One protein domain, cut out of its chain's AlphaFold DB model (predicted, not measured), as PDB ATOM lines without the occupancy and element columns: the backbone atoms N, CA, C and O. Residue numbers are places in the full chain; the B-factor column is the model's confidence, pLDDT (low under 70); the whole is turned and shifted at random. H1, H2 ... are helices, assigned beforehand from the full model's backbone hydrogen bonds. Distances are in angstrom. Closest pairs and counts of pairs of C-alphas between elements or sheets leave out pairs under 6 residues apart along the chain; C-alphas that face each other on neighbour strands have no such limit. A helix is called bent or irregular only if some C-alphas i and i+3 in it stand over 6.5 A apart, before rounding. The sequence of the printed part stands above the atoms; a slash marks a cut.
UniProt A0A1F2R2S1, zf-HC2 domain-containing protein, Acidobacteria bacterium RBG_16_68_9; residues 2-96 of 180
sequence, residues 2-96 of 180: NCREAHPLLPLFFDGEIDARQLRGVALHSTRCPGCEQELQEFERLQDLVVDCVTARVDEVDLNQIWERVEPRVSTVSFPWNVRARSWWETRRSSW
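Overview. This is residues 2 to 96 of the 180 residues of the protein "zf-HC2 domain-containing protein" of Acidobacteria bacterium RBG_16_68_9 (UniProt A0A1F2R2S1). A flat, open horseshoe: long helix H3 makes one arm, H1 and H2 pack by its beginning, and H4 and H5 follow round an empty middle. The 95 printed residues hold five named helices, H1 to H5, and no named strand: all helix, extended, radius of gyration of the C-alphas 20.3 A, spans 50 by 49 by 16 A.

Arrangement. H3, residues 34 to 58, touches H1, residues 3 to 15, with residues 36 to 43 alone; the closest C-alphas, of His 7 and Cys 36, are 6.8 A apart. H2, residues 20 to 30, touches H1; their closest C-alphas, of Ala 6 and Val 26, are 5.9 A apart. H2 and H3 only just touch, with 3 pairs of C-alphas within 8 A, only at the corner; the closest, of Ser 30 and Glu 37, are 4.9 A apart. H4, residues 64 to 75, and H5, residues 81 to 95, touch no helix. Every O i to N i+4 pair is within hydrogen-bond range in H2 and H3, against 5 of 9 in H1, 5 of 8 in H4 and 9 of 11 in H5.

Along the chain. H3 runs 35.3 A from C-alpha 34 at (9.132, 120.488, 104.114) to C-alpha 58; H5 runs 21.2 A to C-alpha 95 at (6.490, 87.609, 88.410). H1 is irregular: C-alphas 8 and 11 are 7.0 A apart.

Size, cuts and confidence. Residues 45 to 96 stand free. The printed part has no cut. Residues 77 to 79 and 91 to 96 have pLDDT under 70.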
ATOM      1  N   ASN A   2      18.483 112.563  98.790       96.94
ATOM      2  CA  ASN A   2      18.560 113.978  99.174       96.94
ATOM      3  C   ASN A   2      17.643 114.841  98.281       96.94
ATOM      4  O   ASN A   2      17.103 114.343  97.298       96.94
ATOM      5  N   CYS A   3      17.483 116.130  98.601       97.88
ATOM      6  CA  CYS A   3      16.589 117.024  97.852       97.88
ATOM      7  C   CYS A   3      17.000 117.185  96.382       97.88
ATOM      8  O   CYS A   3      16.142 117.254  95.516       97.88
ATOM      9  N   ARG A   4      18.306 117.198  96.077       97.94
ATOM     10  CA  ARG A   4      18.809 117.338  94.699       97.94
ATOM     11  C   ARG A   4      18.440 116.138  93.824       97.94
ATOM     12  O   ARG A   4      18.228 116.299  92.630       97.94
ATOM     13  N   GLU A   5      18.385 114.950  94.420       97.44
ATOM     14  CA  GLU A   5      17.904 113.726  93.773       97.44
ATOM     15  C   GLU A   5      16.372 113.684  93.698       97.44
ATOM     16  O   GLU A   5      15.827 113.201  92.713       97.44
ATOM     17  N   ALA A   6      15.684 114.183  94.732       97.50
ATOM     18  CA  ALA A   6      14.228 114.142  94.843       97.50
ATOM     19  C   ALA A   6      13.529 115.122  93.896       97.50
ATOM     20  O   ALA A   6      12.586 114.740  93.218       97.50
ATOM     21  N   HIS A   7      14.003 116.366  93.839       97.56
ATOM     22  CA  HIS A   7      13.368 117.469  93.122       97.56
ATOM     23  C   HIS A   7      13.040 117.168  91.646       97.56
ATOM     24  O   HIS A   7      11.899 117.384  91.251       97.56
ATOM     25  N   PRO A   8      13.954 116.633  90.807       97.69
ATOM     26  CA  PRO A   8      13.607 116.310  89.417       97.69
ATOM     27  C   PRO A   8      12.604 115.153  89.290       97.69
ATOM     28  O   PRO A   8      12.034 114.954  88.223       97.69
ATOM     29  N   LEU A   9      12.402 114.375  90.357       98.12
ATOM     30  CA  LEU A   9      11.484 113.242  90.397       98.12
ATOM     31  C   LEU A   9      10.107 113.613  90.958       98.12
ATOM     32  O   LEU A   9       9.211 112.779  90.890       98.12
ATOM     33  N   LEU A  10       9.918 114.815  91.519       98.06
ATOM     34  CA  LEU A  10       8.640 115.216  92.116       98.06
ATOM     35  C   LEU A  10       7.491 115.288  91.095       98.06
ATOM     36  O   LEU A  10       6.440 114.741  91.418       98.06
ATOM     37  N   PRO A  11       7.663 115.839  89.873       97.94
ATOM     38  CA  PRO A  11       6.596 115.818  88.867       97.94
ATOM     39  C   PRO A  11       6.229 114.390  88.444       97.94
ATOM     40  O   PRO A  11       5.070 114.005  88.485       97.94
ATOM     41  N   LEU A  12       7.231 113.546  88.166       98.06
ATOM     42  CA  LEU A  12       7.009 112.137  87.810       98.06
ATOM     43  C   LEU A  12       6.353 111.351  88.951       98.06
ATOM     44  O   LEU A  12       5.552 110.451  88.719       98.06
ATOM     45  N   PHE A  13       6.707 111.664  90.197       98.06
ATOM     46  CA  PHE A  13       6.071 111.084  91.374       98.06
ATOM     47  C   PHE A  13       4.611 111.525  91.502       98.06
ATOM     48  O   PHE A  13       3.774 110.693  91.843       98.06
ATOM     49  N   PHE A  14       4.316 112.793  91.211       98.00
ATOM     50  CA  PHE A  14       2.964 113.348  91.221       98.00
ATOM     51  C   PHE A  14       2.072 112.704  90.148       98.00
ATOM     52  O   PHE A  14       0.963 112.279  90.459       98.00
ATOM     53  N   ASP A  15       2.595 112.516  88.933       96.62
ATOM     54  CA  ASP A  15       1.879 111.874  87.819       96.62
ATOM     55  C   ASP A  15       1.849 110.332  87.918       96.62
ATOM     56  O   ASP A  15       1.145 109.653  87.171       96.62
ATOM     57  N   GLY A  16       2.607 109.749  88.854       96.88
ATOM     58  CA  GLY A  16       2.725 108.298  89.029       96.88
ATOM     59  C   GLY A  16       3.620 107.596  87.995       96.88
ATOM     60  O   GLY A  16       3.641 106.366  87.937       96.88
ATOM     61  N   GLU A  17       4.399 108.346  87.215       97.25
ATOM     62  CA  GLU A  17       5.257 107.870  86.119       97.25
ATOM     63  C   GLU A  17       6.679 107.469  86.560       97.25
ATOM     64  O   GLU A  17       7.637 107.502  85.785       97.25
ATOM     65  N   ILE A  18       6.849 107.086  87.823       96.81
ATOM     66  CA  ILE A  18       8.158 106.794  88.411       96.81
ATOM     67  C   ILE A  18       8.297 105.311  88.789       96.81
ATOM     68  O   ILE A  18       7.342 104.669  89.230       96.81
ATOM     69  N   ASP A  19       9.498 104.738  88.647       95.25
ATOM     70  CA  ASP A  19       9.717 103.326  88.977       95.25
ATOM     71  C   ASP A  19       9.545 103.039  90.481       95.25
ATOM     72  O   ASP A  19       9.758 103.899  91.337       95.25
ATOM     73  N   ALA A  20       9.209 101.796  90.836       93.62
ATOM     74  CA  ALA A  20       8.866 101.423  92.211       93.62
ATOM     75  C   ALA A  20       9.972 101.713  93.249       93.62
ATOM     76  O   ALA A  20       9.677 101.994  94.418       93.62
ATOM     77  N   ARG A  21      11.253 101.633  92.862       92.56
ATOM     78  CA  ARG A  21      12.375 101.903  93.771       92.56
ATOM     79  C   ARG A  21      12.494 103.399  94.028       92.56
ATOM     80  O   ARG A  21      12.685 103.801  95.180       92.56
ATOM     81  N   GLN A  22      12.381 104.199  92.976       96.12
ATOM     82  CA  GLN A  22      12.399 105.654  93.059       96.12
ATOM     83  C   GLN A  22      11.155 106.199  93.777       96.12
ATOM     84  O   GLN A  22      11.313 107.018  94.681       96.12
ATOM     85  N   LEU A  23       9.961 105.662  93.500       97.19
ATOM     86  CA  LEU A  23       8.700 106.016  94.166       97.19
ATOM     87  C   LEU A  23       8.836 105.952  95.686       97.19
ATOM     88  O   LEU A  23       8.559 106.917  96.398       97.19
ATOM     89  N   ARG A  24       9.331 104.818  96.198       97.25
ATOM     90  CA  ARG A  24       9.560 104.634  97.636       97.25
ATOM     91  C   ARG A  24      10.568 105.643  98.185       97.25
ATOM     92  O   ARG A  24      10.418 106.103  99.315       97.25
ATOM     93  N   GLY A  25      11.607 105.952  97.411       97.62
ATOM     94  CA  GLY A  25      12.595 106.964  97.764       97.62
ATOM     95  C   GLY A  25      11.964 108.345  97.919       97.62
ATOM     96  O   GLY A  25      12.181 108.981  98.953       97.62
ATOM     97  N   VAL A  26      11.176 108.774  96.928       98.06
ATOM     98  CA  VAL A  26      10.505 110.086  96.887       98.06
ATOM     99  C   VAL A  26       9.487 110.202  98.004       98.06
ATOM    100  O   VAL A  26       9.604 111.129  98.797       98.06
ATOM    101  N   ALA A  27       8.614 109.211  98.179       97.69
ATOM    102  CA  ALA A  27       7.618 109.207  99.250       97.69
ATOM    103  C   ALA A  27       8.240 109.315 100.659       97.69
ATOM    104  O   ALA A  27       7.771 110.060 101.520       97.69
ATOM    105  N   LEU A  28       9.330 108.582 100.922       97.94
ATOM    106  CA  LEU A  28      10.022 108.665 102.215       97.94
ATOM    107  C   LEU A  28      10.751 109.998 102.416       97.94
ATOM    108  O   LEU A  28      10.984 110.392 103.559       97.94
ATOM    109  N   HIS A  29      11.178 110.649 101.333       98.19
ATOM    110  CA  HIS A  29      11.849 111.940 101.401       98.19
ATOM    111  C   HIS A  29      10.853 113.087 101.584       98.19
ATOM    112  O   HIS A  29      11.056 113.895 102.487       98.19
ATOM    113  N   SER A  30       9.785 113.138 100.780       97.50
ATOM    114  CA  SER A  30       8.779 114.206 100.820       97.50
ATOM    115  C   SER A  30       8.134 114.312 102.200       97.50
ATOM    116  O   SER A  30       8.118 115.389 102.773       97.50
ATOM    117  N   THR A  31       7.784 113.186 102.824       97.19
ATOM    118  CA  THR A  31       7.242 113.144 104.203       97.19
ATOM    119  C   THR A  31       8.188 113.661 105.298       97.19
ATOM    120  O   THR A  31       7.790 113.781 106.455       97.19
ATOM    121  N   ARG A  32       9.464 113.912 104.984       97.75
ATOM    122  CA  ARG A  32      10.489 114.368 105.940       97.75
ATOM    123  C   ARG A  32      11.129 115.697 105.556       97.75
ATOM    124  O   ARG A  32      11.920 116.224 106.338       97.75
ATOM    125  N   CYS A  33      10.852 116.208 104.361       98.50
ATOM    126  CA  CYS A  33      11.451 117.423 103.833       98.50
ATOM    127  C   CYS A  33      10.346 118.434 103.509       98.50
ATOM    128  O   CYS A  33       9.695 118.282 102.478       98.50
ATOM    129  N   PRO A  34      10.188 119.498 104.320       98.12
ATOM    130  CA  PRO A  34       9.132 120.488 104.114       98.12
ATOM    131  C   PRO A  34       9.172 121.166 102.740       98.12
ATOM    132  O   PRO A  34       8.131 121.502 102.203       98.12
ATOM    133  N   GLY A  35      10.361 121.350 102.152       98.31
ATOM    134  CA  GLY A  35      10.490 121.961 100.825       98.31
ATOM    135  C   GLY A  35       9.921 121.079  99.713       98.31
ATOM    136  O   GLY A  35       9.135 121.548  98.902       98.31
ATOM    137  N   CYS A  36      10.266 119.787  99.708       98.38
ATOM    138  CA  CYS A  36       9.719 118.847  98.726       98.38
ATOM    139  C   CYS A  36       8.237 118.536  98.981       98.38
ATOM    140  O   CYS A  36       7.510 118.255  98.037       98.38
ATOM    141  N   GLU A  37       7.785 118.564 100.238       98.38
ATOM    142  CA  GLU A  37       6.360 118.455 100.571       98.38
ATOM    143  C   GLU A  37       5.568 119.658 100.047       98.38
ATOM    144  O   GLU A  37       4.527 119.478  99.424       98.38
ATOM    145  N   GLN A  38       6.083 120.874 100.248       98.50
ATOM    146  CA  GLN A  38       5.450 122.094  99.758       98.50
ATOM    147  C   GLN A  38       5.342 122.102  98.228       98.50
ATOM    148  O   GLN A  38       4.297 122.459  97.700       98.50
ATOM    149  N   GLU A  39       6.384 121.676  97.514       98.25
ATOM    150  CA  GLU A  39       6.355 121.602  96.048       98.25
ATOM    151  C   GLU A  39       5.278 120.620  95.542       98.25
ATOM    152  O   GLU A  39       4.553 120.931  94.601       98.25
ATOM    153  N   LEU A  40       5.083 119.480  96.220       98.31
ATOM    154  CA  LEU A  40       3.973 118.566  95.909       98.31
ATOM    155  C   LEU A  40       2.602 119.202  96.177       98.31
ATOM    156  O   LEU A  40       1.703 119.065  95.354       98.31
ATOM    157  N   GLN A  41       2.448 119.937  97.282       98.19
ATOM    158  CA  GLN A  41       1.209 120.673  97.574       98.19
ATOM    159  C   GLN A  41       0.932 121.774  96.537       98.19
ATOM    160  O   GLN A  41      -0.223 122.077  96.236       98.19
ATOM    161  N   GLU A  42       1.975 122.389  95.976       98.38
ATOM    162  CA  GLU A  42       1.841 123.353  94.882       98.38
ATOM    163  C   GLU A  42       1.344 122.677  93.596       98.38
ATOM    164  O   GLU A  42       0.488 123.251  92.915       98.38
ATOM    165  N   PHE A  43       1.793 121.452  93.297       98.31
ATOM    166  CA  PHE A  43       1.250 120.656  92.187       98.31
ATOM    167  C   PHE A  43      -0.214 120.268  92.409       98.31
ATOM    168  O   PHE A  43      -1.024 120.474  91.506       98.31
ATOM    169  N   GLU A  44      -0.573 119.794  93.607       98.06
ATOM    170  CA  GLU A  44      -1.964 119.483  93.978       98.06
ATOM    171  C   GLU A  44      -2.862 120.710  93.787       98.06
ATOM    172  O   GLU A  44      -3.866 120.658  93.081       98.06
ATOM    173  N   ARG A  45      -2.442 121.865  94.313       98.44
ATOM    174  CA  ARG A  45      -3.198 123.115  94.178       98.44
ATOM    175  C   ARG A  45      -3.350 123.558  92.723       98.44
ATOM    176  O   ARG A  45      -4.385 124.115  92.358       98.44
ATOM    177  N   LEU A  46      -2.319 123.379  91.898       98.25
ATOM    178  CA  LEU A  46      -2.394 123.705  90.476       98.25
ATOM    179  C   LEU A  46      -3.354 122.759  89.747       98.25
ATOM    180  O   LEU A  46      -4.159 123.231  88.943       98.25
ATOM    181  N   GLN A  47      -3.305 121.460  90.049       98.00
ATOM    182  CA  GLN A  47      -4.241 120.474  89.512       98.00
ATOM    183  C   GLN A  47      -5.682 120.818  89.897       98.00
ATOM    184  O   GLN A  47      -6.528 120.861  89.008       98.00
ATOM    185  N   ASP A  48      -5.944 121.149  91.162       98.00
ATOM    186  CA  ASP A  48      -7.275 121.546  91.636       98.00
ATOM    187  C   ASP A  48      -7.815 122.751  90.856       98.00
ATOM    188  O   ASP A  48      -8.936 122.722  90.356       98.00
ATOM    189  N   LEU A  49      -6.997 123.790  90.654       98.38
ATOM    190  CA  LEU A  49      -7.403 124.969  89.878       98.38
ATOM    191  C   LEU A  49      -7.723 124.631  88.415       98.38
ATOM    192  O   LEU A  49      -8.655 125.196  87.834       98.38
ATOM    193  N   VAL A  50      -6.941 123.737  87.805       97.88
ATOM    194  CA  VAL A  50      -7.197 123.272  86.436       97.88
ATOM    195  C   VAL A  50      -8.486 122.455  86.392       97.88
ATOM    196  O   VAL A  50      -9.319 122.703  85.522       97.88
ATOM    197  N   VAL A  51      -8.677 121.530  87.333       97.38
ATOM    198  CA  VAL A  51      -9.881 120.698  87.441       97.38
ATOM    199  C   VAL A  51     -11.118 121.557  87.651       97.38
ATOM    200  O   VAL A  51     -12.097 121.357  86.940       97.38
ATOM    201  N   ASP A  52     -11.080 122.546  88.540       97.19
ATOM    202  CA  ASP A  52     -12.203 123.455  88.783       97.19
ATOM    203  C   ASP A  52     -12.562 124.249  87.519       97.19
ATOM    204  O   ASP A  52     -13.730 124.345  87.138       97.19
ATOM    205  N   CYS A  53     -11.553 124.781  86.824       96.75
ATOM    206  CA  CYS A  53     -11.744 125.534  85.584       96.75
ATOM    207  C   CYS A  53     -12.331 124.662  84.462       96.75
ATOM    208  O   CYS A  53     -13.254 125.080  83.758       96.75
ATOM    209  N   VAL A  54     -11.806 123.444  84.301       96.50
ATOM    210  CA  VAL A  54     -12.273 122.492  83.289       96.50
ATOM    211  C   VAL A  54     -13.671 121.995  83.631       96.50
ATOM    212  O   VAL A  54     -14.521 122.001  82.752       96.50
ATOM    213  N   THR A  55     -13.943 121.633  84.883       94.88
ATOM    214  CA  THR A  55     -15.268 121.179  85.337       94.88
ATOM    215  C   THR A  55     -16.322 122.253  85.089       94.88
ATOM    216  O   THR A  55     -17.331 121.973  84.454       94.88
ATOM    217  N   ALA A  56     -16.044 123.509  85.457       92.62
ATOM    218  CA  ALA A  56     -16.963 124.620  85.207       92.62
ATOM    219  C   ALA A  56     -17.272 124.823  83.710       92.62
ATOM    220  O   ALA A  56     -18.377 125.216  83.352       92.62
ATOM    221  N   ARG A  57     -16.300 124.548  82.829       91.19
ATOM    222  CA  ARG A  57     -16.464 124.588  81.365       91.19
ATOM    223  C   ARG A  57     -17.191 123.363  80.818       91.19
ATOM    224  O   ARG A  57     -17.956 123.482  79.868       91.19
ATOM    225  N   VAL A  58     -16.922 122.191  81.379       93.12
ATOM    226  CA  VAL A  58     -17.525 120.920  80.973       93.12
ATOM    227  C   VAL A  58     -18.998 120.867  81.358       93.12
ATOM    228  O   VAL A  58     -19.783 120.361  80.568       93.12
ATOM    229  N   ASP A  59     -19.396 121.452  82.488       88.75
ATOM    230  CA  ASP A  59     -20.804 121.529  82.906       88.75
ATOM    231  C   ASP A  59     -21.688 122.309  81.911       88.75
ATOM    232  O   ASP A  59     -22.903 122.111  81.860       88.75
ATOM    233  N   GLU A  60     -21.094 123.170  81.078       90.31
ATOM    234  CA  GLU A  60     -21.789 123.868  79.987       90.31
ATOM    235  C   GLU A  60     -22.011 122.971  78.749       90.31
ATOM    236  O   GLU A  60     -22.794 123.319  77.860       90.31
ATOM    237  N   VAL A  61     -21.335 121.819  78.669       90.25
ATOM    238  CA  VAL A  61     -21.325 120.913  77.514       90.25
ATOM    239  C   VAL A  61     -22.018 119.595  77.858       90.25
ATOM    240  O   VAL A  61     -21.641 118.884  78.783       90.25
ATOM    241  N   ASP A  62     -22.997 119.190  77.047       87.38
ATOM    242  CA  ASP A  62     -23.639 117.882  77.204       87.38
ATOM    243  C   ASP A  62     -22.743 116.744  76.680       87.38
ATOM    244  O   ASP A  62     -22.796 116.354  75.508       87.38
ATOM    245  N   LEU A  63     -21.907 116.193  77.565       89.06
ATOM    246  CA  LEU A  63     -21.039 115.051  77.260       89.06
ATOM    247  C   LEU A  63     -21.803 113.729  77.083       89.06
ATOM    248  O   LEU A  63     -21.242 112.789  76.509       89.06
ATOM    249  N   ASN A  64     -23.069 113.634  77.513       88.12
ATOM    250  CA  ASN A  64     -23.836 112.387  77.395       88.12
ATOM    251  C   ASN A  64     -24.039 112.005  75.926       88.12
ATOM    252  O   ASN A  64     -23.863 110.845  75.565       88.12
ATOM    253  N   GLN A  65     -24.280 112.987  75.052       87.31
ATOM    254  CA  GLN A  65     -24.409 112.757  73.607       87.31
ATOM    255  C   GLN A  65     -23.129 112.201  72.965       87.31
ATOM    256  O   GLN A  65     -23.186 111.482  71.963       87.31
ATOM    257  N   ILE A  66     -21.957 112.546  73.508       88.06
ATOM    258  CA  ILE A  66     -20.677 111.986  73.058       88.06
ATOM    259  C   ILE A  66     -20.553 110.554  73.577       88.06
ATOM    260  O   ILE A  66     -20.240 109.647  72.800       88.06
ATOM    261  N   TRP A  67     -20.844 110.340  74.861       89.81
ATOM    262  CA  TRP A  67     -20.748 109.027  75.491       89.81
ATOM    263  C   TRP A  67     -21.671 107.990  74.841       89.81
ATOM    264  O   TRP A  67     -21.200 106.903  74.521       89.81
ATOM    265  N   GLU A  68     -22.915 108.342  74.506       90.00
ATOM    266  CA  GLU A  68     -23.862 107.463  73.797       90.00
ATOM    267  C   GLU A  68     -23.315 106.933  72.459       90.00
ATOM    268  O   GLU A  68     -23.671 105.841  72.013       90.00
ATOM    269  N   ARG A  69     -22.418 107.682  71.803       85.38
ATOM    270  CA  ARG A  69     -21.747 107.233  70.572       85.38
ATOM    271  C   ARG A  69     -20.481 106.419  70.848       85.38
ATOM    272  O   ARG A  69     -20.110 105.590  70.010       85.38
ATOM    273  N   VAL A  70     -19.800 106.658  71.967       89.69
ATOM    274  CA  VAL A  70     -18.541 105.988  72.344       89.69
ATOM    275  C   VAL A  70     -18.807 104.645  73.024       89.69
ATOM    276  O   VAL A  70     -18.195 103.644  72.651       89.69
ATOM    277  N   GLU A  71     -19.750 104.587  73.960       90.19
ATOM    278  CA  GLU A  71     -20.122 103.396  74.727       90.19
ATOM    279  C   GLU A  71     -20.364 102.143  73.862       90.19
ATOM    280  O   GLU A  71     -19.741 101.111  74.139       90.19
ATOM    281  N   PRO A  72     -21.165 102.181  72.777       85.88
ATOM    282  CA  PRO A  72     -21.363 101.007  71.927       85.88
ATOM    283  C   PRO A  72     -20.081 100.576  71.200       85.88
ATOM    284  O   PRO A  72     -19.927  99.399  70.885       85.88
ATOM    285  N   ARG A  73     -19.131 101.487  70.952       83.50
ATOM    286  CA  ARG A  73     -17.839 101.166  70.318       83.50
ATOM    287  C   ARG A  73     -16.836 100.585  71.307       83.50
ATOM    288  O   ARG A  73     -16.064  99.718  70.924       83.50
ATOM    289  N   VAL A  74     -16.857 101.021  72.566       85.19
ATOM    290  CA  VAL A  74     -15.972 100.493  73.621       85.19
ATOM    291  C   VAL A  74     -16.463  99.135  74.121       85.19
ATOM    292  O   VAL A  74     -15.675  98.205  74.271       85.19
ATOM    293  N   SER A  75     -17.773  98.983  74.325       77.12
ATOM    294  CA  SER A  75     -18.384  97.732  74.799       77.12
ATOM    295  C   SER A  75     -18.330  96.592  73.775       77.12
ATOM    296  O   SER A  75     -18.360  95.422  74.156       77.12
ATOM    297  N   THR A  76     -18.197  96.907  72.484       71.62
ATOM    298  CA  THR A  76     -18.032  95.909  71.414       71.62
ATOM    299  C   THR A  76     -16.592  95.455  71.213       71.62
ATOM    300  O   THR A  76     -16.377  94.460  70.517       71.62
ATOM    301  N   VAL A  77     -15.607  96.086  71.868       66.19
ATOM    302  CA  VAL A  77     -14.231  95.572  71.909       66.19
ATOM    303  C   VAL A  77     -14.172  94.361  72.844       66.19
ATOM    304  O   VAL A  77     -13.655  94.384  73.961       66.19
ATOM    305  N   SER A  78     -14.707  93.244  72.360       66.25
ATOM    306  CA  SER A  78     -14.397  91.919  72.870       66.25
ATOM    307  C   SER A  78     -12.953  91.619  72.483       66.25
ATOM    308  O   SER A  78     -12.680  91.158  71.373       66.25
ATOM    309  N   PHE A  79     -12.013  91.863  73.398       68.81
ATOM    310  CA  PHE A  79     -10.652  91.373  73.211       68.81
ATOM    311  C   PHE A  79     -10.696  89.854  73.044       68.81
ATOM    312  O   PHE A  79     -11.195  89.162  73.944       68.81
ATOM    313  N   PRO A  80     -10.180  89.315  71.927       78.19
ATOM    314  CA  PRO A  80     -10.176  87.883  71.728       78.19
ATOM    315  C   PRO A  80      -9.371  87.230  72.860       78.19
ATOM    316  O   PRO A  80      -8.399  87.784  73.387       78.19
ATOM    317  N   TRP A  81      -9.836  86.063  73.307       76.50
ATOM    318  CA  TRP A  81      -9.338  85.405  74.519       76.50
ATOM    319  C   TRP A  81      -7.824  85.147  74.473       76.50
ATOM    320  O   TRP A  81      -7.173  85.137  75.515       76.50
ATOM    321  N   ASN A  82      -7.256  84.991  73.275       77.19
ATOM    322  CA  ASN A  82      -5.826  84.816  73.036       77.19
ATOM    323  C   ASN A  82      -5.007  86.065  73.405       77.19
ATOM    324  O   ASN A  82      -3.917  85.920  73.951       77.19
ATOM    325  N   VAL A  83      -5.530  87.276  73.189       79.38
ATOM    326  CA  VAL A  83      -4.873  88.533  73.585       79.38
ATOM    327  C   VAL A  83      -4.891  88.683  75.105       79.38
ATOM    328  O   VAL A  83      -3.870  89.025  75.695       79.38
ATOM    329  N   ARG A  84      -6.006  88.329  75.762       78.56
ATOM    330  CA  ARG A  84      -6.102  88.326  77.237       78.56
ATOM    331  C   ARG A  84      -5.221  87.247  77.869       78.56
ATOM    332  O   ARG A  84      -4.589  87.492  78.890       78.56
ATOM    333  N   ALA A  85      -5.151  86.064  77.260       75.12
ATOM    334  CA  ALA A  85      -4.277  84.985  77.711       75.12
ATOM    335  C   ALA A  85      -2.801  85.358  77.533       75.12
ATOM    336  O   ALA A  85      -1.998  85.101  78.427       75.12
ATOM    337  N   ARG A  86      -2.449  86.002  76.415       78.25
ATOM    338  CA  ARG A  86      -1.088  86.465  76.143       78.25
ATOM    339  C   ARG A  86      -0.660  87.564  77.112       78.25
ATOM    340  O   ARG A  86       0.395  87.422  77.717       78.25
ATOM    341  N   SER A  87      -1.485  88.588  77.333       76.00
ATOM    342  CA  SER A  87      -1.153  89.664  78.275       76.00
ATOM    343  C   SER A  87      -1.071  89.163  79.719       76.00
ATOM    344  O   SER A  87      -0.150  89.541  80.444       76.00
ATOM    345  N   TRP A  88      -1.958  88.244  80.123       76.31
ATOM    346  CA  TRP A  88      -1.882  87.545  81.410       76.31
ATOM    347  C   TRP A  88      -0.616  86.687  81.528       76.31
ATOM    348  O   TRP A  88       0.011  86.644  82.585       76.31
ATOM    349  N   TRP A  89      -0.202  86.016  80.451       73.25
ATOM    350  CA  TRP A  89       1.004  85.191  80.456       73.25
ATOM    351  C   TRP A  89       2.280  86.039  80.492       73.25
ATOM    352  O   TRP A  89       3.207  85.695  81.223       73.25
ATOM    353  N   GLU A  90       2.316  87.163  79.779       73.81
ATOM    354  CA  GLU A  90       3.441  88.107  79.757       73.81
ATOM    355  C   GLU A  90       3.615  88.812  81.112       73.81
ATOM    356  O   GLU A  90       4.724  88.829  81.654       73.81
ATOM    357  N   THR A  91       2.525  89.274  81.738       69.94
ATOM    358  CA  THR A  91       2.577  89.822  83.110       69.94
ATOM    359  C   THR A  91       2.964  88.761  84.140       69.94
ATOM    360  O   THR A  91       3.775  89.022  85.032       69.94
ATOM    361  N   ARG A  92       2.467  87.526  84.006       61.06
ATOM    362  CA  ARG A  92       2.784  86.447  84.954       61.06
ATOM    363  C   ARG A  92       4.201  85.889  84.783       61.06
ATOM    364  O   ARG A  92       4.798  85.479  85.779       61.06
ATOM    365  N   ARG A  93       4.780  85.933  83.576       60.06
ATOM    366  CA  ARG A  93       6.167  85.510  83.289       60.06
ATOM    367  C   ARG A  93       7.209  86.407  83.960       60.06
ATOM    368  O   ARG A  93       8.253  85.902  84.355       60.06
ATOM    369  N   SER A  94       6.905  87.692  84.147       57.06
ATOM    370  CA  SER A  94       7.752  88.627  84.905       57.06
ATOM    371  C   SER A  94       7.769  88.312  86.410       57.06
ATOM    372  O   SER A  94       8.818  88.357  87.046       57.06
ATOM    373  N   SER A  95       6.623  87.910  86.974       57.66
ATOM    374  CA  SER A  95       6.490  87.609  88.410       57.66
ATOM    375  C   SER A  95       6.944  86.201  88.826       57.66
ATOM    376  O   SER A  95       7.142  85.943  90.013       57.66
ATOM    377  N   TRP A  96       7.121  85.274  87.877       49.03
ATOM    378  CA  TRP A  96       7.475  83.886  88.177       49.03
ATOM    379  C   TRP A  96       8.988  83.658  88.052       49.03
ATOM    380  O   TRP A  96       9.473  83.017  87.126       49.03
TER     381      TRP A  96